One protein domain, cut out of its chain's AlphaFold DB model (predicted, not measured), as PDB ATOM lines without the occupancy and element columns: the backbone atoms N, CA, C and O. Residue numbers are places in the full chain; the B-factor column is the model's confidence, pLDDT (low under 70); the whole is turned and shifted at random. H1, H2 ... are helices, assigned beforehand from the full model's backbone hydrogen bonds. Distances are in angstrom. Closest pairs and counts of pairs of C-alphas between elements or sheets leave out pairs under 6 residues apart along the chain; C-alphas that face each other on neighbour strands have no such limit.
ATOM      1  N   TYR A  42     117.587 116.548 108.103       94.38
ATOM      2  CA  TYR A  42     118.169 116.150 106.832       94.38
ATOM      3  C   TYR A  42     118.595 114.690 106.880       94.38
ATOM      4  O   TYR A  42     119.196 114.243 107.858       94.38
ATOM      5  N   GLU A  43     118.343 113.982 105.785       90.69
ATOM      6  CA  GLU A  43     118.885 112.649 105.528       90.69
ATOM      7  C   GLU A  43     120.412 112.696 105.332       90.69
ATOM      8  O   GLU A  43     121.009 113.762 105.159       90.69
ATOM      9  N   ALA A  44     121.063 111.528 105.295       84.56
ATOM     10  CA  ALA A  44     122.509 111.428 105.072       84.56
ATOM     11  C   ALA A  44     122.969 112.088 103.753       84.56
ATOM     12  O   ALA A  44     124.046 112.673 103.689       84.56
ATOM     13  N   ASN A  45     122.123 112.064 102.718       85.38
ATOM     14  CA  ASN A  45     122.351 112.736 101.430       85.38
ATOM     15  C   ASN A  45     122.018 114.248 101.450       85.38
ATOM     16  O   ASN A  45     122.018 114.882 100.396       85.38
ATOM     17  N   ARG A  46     121.717 114.819 102.628       87.56
ATOM     18  CA  ARG A  46     121.331 116.224 102.869       87.56
ATOM     19  C   ARG A  46     119.987 116.647 102.290       87.56
ATOM     20  O   ARG A  46     119.687 117.839 102.238       87.56
ATOM     21  N   ARG A  47     119.155 115.694 101.881       92.81
ATOM     22  CA  ARG A  47     117.774 115.976 101.503       92.81
ATOM     23  C   ARG A  47     116.979 116.354 102.746       92.81
ATOM     24  O   ARG A  47     117.038 115.651 103.754       92.81
ATOM     25  N   LEU A  48     116.257 117.471 102.671       96.75
ATOM     26  CA  LEU A  48     115.344 117.891 103.729       96.75
ATOM     27  C   LEU A  48     114.244 116.839 103.899       96.75
ATOM     28  O   LEU A  48     113.642 116.404 102.919       96.75
ATOM     29  N   THR A  49     113.987 116.451 105.140       97.19
ATOM     30  CA  THR A  49     112.927 115.505 105.484       97.19
ATOM     31  C   THR A  49     111.602 116.237 105.686       97.19
ATOM     32  O   THR A  49     111.546 117.290 106.328       97.19
ATOM     33  N   GLU A  50     110.529 115.664 105.142       96.62
ATOM     34  CA  GLU A  50     109.164 116.148 105.343       96.62
ATOM     35  C   GLU A  50     108.710 115.947 106.792       96.62
ATOM     36  O   GLU A  50     108.957 114.901 107.395       96.62
ATOM     37  N   LEU A  51     107.990 116.924 107.350       95.69
ATOM     38  CA  LEU A  51     107.562 116.888 108.756       95.69
ATOM     39  C   LEU A  51     106.635 115.709 109.093       95.69
ATOM     40  O   LEU A  51     106.587 115.287 110.246       95.69
ATOM     41  N   THR A  52     105.923 115.157 108.108       95.62
ATOM     42  CA  THR A  52     105.049 113.986 108.285       95.62
ATOM     43  C   THR A  52     105.816 112.711 108.633       95.62
ATOM     44  O   THR A  52     105.240 111.813 109.239       95.62
ATOM     45  N   LEU A  53     107.106 112.639 108.289       96.62
ATOM     46  CA  LEU A  53     107.985 111.514 108.616       96.62
ATOM     47  C   LEU A  53     108.666 111.673 109.985       96.62
ATOM     48  O   LEU A  53     109.244 110.717 110.486       96.62
ATOM     49  N   ILE A  54     108.583 112.863 110.591       97.06
ATOM     50  CA  ILE A  54     109.189 113.202 111.888       97.06
ATOM     51  C   ILE A  54     108.174 113.883 112.825       97.06
ATOM     52  O   ILE A  54     108.371 115.031 113.243       97.06
ATOM     53  N   PRO A  55     107.038 113.225 113.129       96.12
ATOM     54  CA  PRO A  55     105.901 113.844 113.808       96.12
ATOM     55  C   PRO A  55     106.215 114.408 115.203       96.12
ATOM     56  O   PRO A  55     105.625 115.421 115.590       96.12
ATOM     57  N   ASN A  56     107.133 113.817 115.975       95.94
ATOM     58  CA  ASN A  56     107.482 114.328 117.304       95.94
ATOM     59  C   ASN A  56     108.314 115.609 117.196       95.94
ATOM     60  O   ASN A  56     108.009 116.604 117.860       95.94
ATOM     61  N   ILE A  57     109.302 115.646 116.300       97.00
ATOM     62  CA  ILE A  57     110.016 116.882 115.953       97.00
ATOM     63  C   ILE A  57     109.066 117.934 115.368       97.00
ATOM     64  O   ILE A  57     109.169 119.108 115.734       97.00
ATOM     65  N   ALA A  58     108.117 117.542 114.515       96.81
ATOM     66  CA  ALA A  58     107.129 118.456 113.950       96.81
ATOM     67  C   ALA A  58     106.310 119.143 115.053       96.81
ATOM     68  O   ALA A  58     106.220 120.371 115.065       96.81
ATOM     69  N   LYS A  59     105.816 118.382 116.042       95.06
ATOM     70  CA  LYS A  59     105.122 118.920 117.228       95.06
ATOM     71  C   LYS A  59     105.996 119.902 118.018       95.06
ATOM     72  O   LYS A  59     105.505 120.943 118.453       95.06
ATOM     73  N   LEU A  60     107.290 119.608 118.185       94.44
ATOM     74  CA  LEU A  60     108.234 120.500 118.877       94.44
ATOM     75  C   LEU A  60     108.470 121.814 118.129       94.44
ATOM     76  O   LEU A  60     108.578 122.872 118.749       94.44
ATOM     77  N   LEU A  61     108.588 121.754 116.804       96.25
ATOM     78  CA  LEU A  61     108.850 122.922 115.967       96.25
ATOM     79  C   LEU A  61     107.595 123.770 115.729       96.25
ATOM     80  O   LEU A  61     107.720 124.987 115.582       96.25
ATOM     81  N   TRP A  62     106.408 123.155 115.734       96.69
ATOM     82  CA  TRP A  62     105.127 123.805 115.435       96.69
ATOM     83  C   TRP A  62     104.863 125.038 116.303       96.69
ATOM     84  O   TRP A  62     104.428 126.074 115.800       96.69
ATOM     85  N   GLN A  63     105.211 124.978 117.593       94.62
ATOM     86  CA  GLN A  63     105.023 126.106 118.515       94.62
ATOM     87  C   GLN A  63     105.799 127.358 118.085       94.62
ATOM     88  O   GLN A  63     105.394 128.467 118.409       94.62
ATOM     89  N   SER A  64     106.909 127.192 117.359       95.06
ATOM     90  CA  SER A  64     107.765 128.273 116.858       95.06
ATOM     91  C   SER A  64     107.663 128.467 115.337       95.06
ATOM     92  O   SER A  64     108.530 129.128 114.762       95.06
ATOM     93  N   ARG A  65     106.652 127.899 114.661       96.56
ATOM     94  CA  ARG A  65     106.523 127.947 113.192       96.56
ATOM     95  C   ARG A  65     106.531 129.375 112.655       96.56
ATOM     96  O   ARG A  65     107.286 129.654 111.727       96.56
ATOM     97  N   VAL A  66     105.768 130.287 113.259       96.19
ATOM     98  CA  VAL A  66     105.735 131.702 112.843       96.19
ATOM     99  C   VAL A  66     107.102 132.381 112.974       96.19
ATOM    100  O   VAL A  66     107.527 133.065 112.047       96.19
ATOM    101  N   GLU A  67     107.841 132.152 114.063       95.25
ATOM    102  CA  GLU A  67     109.211 132.675 114.223       95.25
ATOM    103  C   GLU A  67     110.169 132.095 113.170       95.25
ATOM    104  O   GLU A  67     110.994 132.811 112.601       95.25
ATOM    105  N   LEU A  68     110.068 130.793 112.896       95.56
ATOM    106  CA  LEU A  68     110.938 130.100 111.947       95.56
ATOM    107  C   LEU A  68     110.658 130.496 110.493       95.56
ATOM    108  O   LEU A  68     111.603 130.652 109.717       95.56
ATOM    109  N   GLY A  69     109.390 130.691 110.136       96.12
ATOM    110  CA  GLY A  69     108.975 131.123 108.805       96.12
ATOM    111  C   GLY A  69     109.256 132.597 108.518       96.12
ATOM    112  O   GLY A  69     109.545 132.951 107.378       96.12
ATOM    113  N   ASN A  70     109.273 133.448 109.549       95.44
ATOM    114  CA  ASN A  70     109.611 134.871 109.428       95.44
ATOM    115  C   ASN A  70     111.117 135.174 109.513       95.44
ATOM    116  O   ASN A  70     111.518 136.339 109.530       95.44
ATOM    117  N   ARG A  71     111.984 134.154 109.544       94.38
ATOM    118  CA  ARG A  71     113.436 134.363 109.447       94.38
ATOM    119  C   ARG A  71     113.769 135.051 108.125       94.38
ATOM    120  O   ARG A  71     113.383 134.559 107.070       94.38
ATOM    121  N   SER A  72     114.522 136.145 108.182       94.50
ATOM    122  CA  SER A  72     114.962 136.852 106.978       94.50
ATOM    123  C   SER A  72     115.827 135.960 106.086       94.50
ATOM    124  O   SER A  72     116.647 135.171 106.569       94.50
ATOM    125  N   THR A  73     115.655 136.101 104.777       94.50
ATOM    126  CA  THR A  73     116.458 135.438 103.747       94.50
ATOM    127  C   THR A  73     117.384 136.439 103.054       94.50
ATOM    128  O   THR A  73     117.301 137.650 103.261       94.50
ATOM    129  N   PHE A  74     118.290 135.945 102.206       91.12
ATOM    130  CA  PHE A  74     119.176 136.807 101.416       91.12
ATOM    131  C   PHE A  74     118.459 137.555 100.281       91.12
ATOM    132  O   PHE A  74     119.068 138.429  99.673       91.12
ATOM    133  N   SER A  75     117.189 137.238  99.996       91.81
ATOM    134  CA  SER A  75     116.366 137.972  99.023       91.81
ATOM    135  C   SER A  75     115.806 139.285  99.593       91.81
ATOM    136  O   SER A  75     115.272 140.097  98.843       91.81
ATOM    137  N   GLY A  76     115.909 139.491 100.914       91.44
ATOM    138  CA  GLY A  76     115.211 140.553 101.641       91.44
ATOM    139  C   GLY A  76     113.813 140.154 102.134       91.44
ATOM    140  O   GLY A  76     113.218 140.912 102.898       91.44
ATOM    141  N   GLY A  77     113.308 138.978 101.742       94.44
ATOM    142  CA  GLY A  77     112.061 138.388 102.230       94.44
ATOM    143  C   GLY A  77     112.233 137.522 103.484       94.44
ATOM    144  O   GLY A  77     113.202 137.636 104.241       94.44
ATOM    145  N   THR A  78     111.268 136.632 103.702       95.56
ATOM    146  CA  THR A  78     111.251 135.597 104.740       95.56
ATOM    147  C   THR A  78     111.093 134.211 104.117       95.56
ATOM    148  O   THR A  78     110.888 134.078 102.915       95.56
ATOM    149  N   TYR A  79     111.165 133.143 104.913       96.44
ATOM    150  CA  TYR A  79     110.949 131.791 104.382       96.44
ATOM    151  C   TYR A  79     109.525 131.630 103.862       96.44
ATOM    152  O   TYR A  79     109.328 130.985 102.838       96.44
ATOM    153  N   PHE A  80     108.545 132.247 104.526       95.00
ATOM    154  CA  PHE A  80     107.169 132.234 104.047       95.00
ATOM    155  C   PHE A  80     107.012 132.966 102.711       95.00
ATOM    156  O   PHE A  80     106.431 132.394 101.791       95.00
ATOM    157  N   THR A  81     107.557 134.180 102.563       93.31
ATOM    158  CA  THR A  81     107.432 134.925 101.294       93.31
ATOM    159  C   THR A  81     108.218 134.270 100.164       93.31
ATOM    160  O   THR A  81     107.779 134.283  99.017       93.31
ATOM    161  N   ASP A  82     109.347 133.641 100.490       94.31
ATOM    162  CA  ASP A  82     110.224 132.977  99.523       94.31
ATOM    163  C   ASP A  82     109.801 131.529  99.229       94.31
ATOM    164  O   ASP A  82     110.502 130.820  98.510       94.31
ATOM    165  N   SER A  83     108.668 131.069  99.778       92.69
ATOM    166  CA  SER A  83     108.161 129.696  99.614       92.69
ATOM    167  C   SER A  83     109.173 128.611 100.013       92.69
ATOM    168  O   SER A  83     109.241 127.543  99.406       92.69
ATOM    169  N   ARG A  84     109.971 128.883 101.050       95.00
ATOM    170  CA  ARG A  84     110.928 127.937 101.629       95.00
ATOM    171  C   ARG A  84     110.270 127.122 102.748       95.00
ATOM    172  O   ARG A  84     109.526 127.696 103.550       95.00
ATOM    173  N   PRO A  85     110.581 125.821 102.887       96.00
ATOM    174  CA  PRO A  85     110.158 125.036 104.043       96.00
ATOM    175  C   PRO A  85     110.622 125.691 105.348       96.00
ATOM    176  O   PRO A  85     111.813 125.823 105.610       96.00
ATOM    177  N   TRP A  86     109.698 126.127 106.200       95.94
ATOM    178  CA  TRP A  86     110.034 126.955 107.368       95.94
ATOM    179  C   TRP A  86     110.920 126.238 108.404       95.94
ATOM    180  O   TRP A  86     111.580 126.908 109.201       95.94
ATOM    181  N   TRP A  87     110.974 124.901 108.388       96.38
ATOM    182  CA  TRP A  87     111.778 124.078 109.301       96.38
ATOM    183  C   TRP A  87     113.209 123.807 108.820       96.38
ATOM    184  O   TRP A  87     114.017 123.295 109.598       96.38
ATOM    185  N   GLU A  88     113.561 124.162 107.580       95.31
ATOM    186  CA  GLU A  88     114.916 123.924 107.083       95.31
ATOM    187  C   GLU A  88     115.950 124.834 107.771       95.31
ATOM    188  O   GLU A  88     115.653 125.919 108.296       95.31
ATOM    189  N   TRP A  89     117.206 124.404 107.792       93.50
ATOM    190  CA  TRP A  89     118.310 125.247 108.228       93.50
ATOM    191  C   TRP A  89     118.585 126.343 107.204       93.50
ATOM    192  O   TRP A  89     118.442 126.167 105.999       93.50
TER     193      TRP A  89
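What this domain is: This is residues 42 to 89 of the 616 residues of an uncharacterized protein of Streptomyces sp. DvalAA-19 (UniProt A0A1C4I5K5). With little regular structure, the printed part is a flat U made mostly of loops: H1 and H2, two short helices, form its base, and residues 42 to 54 and 70 to 89 make the arms, the second folding back toward the middle. It has 48 residues, two named helices, H1 then H2, and no named strand; the class is all helix, with 13 residues in named elements. It is only just compact, close to loose, with a radius of gyration of the C-alphas of 11.4 A and spans of 30 by 27 by 12 A.

Where its parts are: Find C-alpha 55 at (105.901, 113.844, 113.808); from there H1, residues 55 to 62, runs 10.1 A. H2, residues 65 to 69, ends at C-alpha 69, at (108.975, 131.123, 108.805).

How they stand to each other: H1 and H2 meet only through their tight link, residues 63 and 64. Every O i to N i+4 pair in H1 and H2 is within hydrogen-bond range.

The domain as a whole: Look for the two farthest C-alphas, those of Asn 56 and Gly 76, 31.5 A apart. The printed part has no cut, and no printed residue is under 70 in pLDDT.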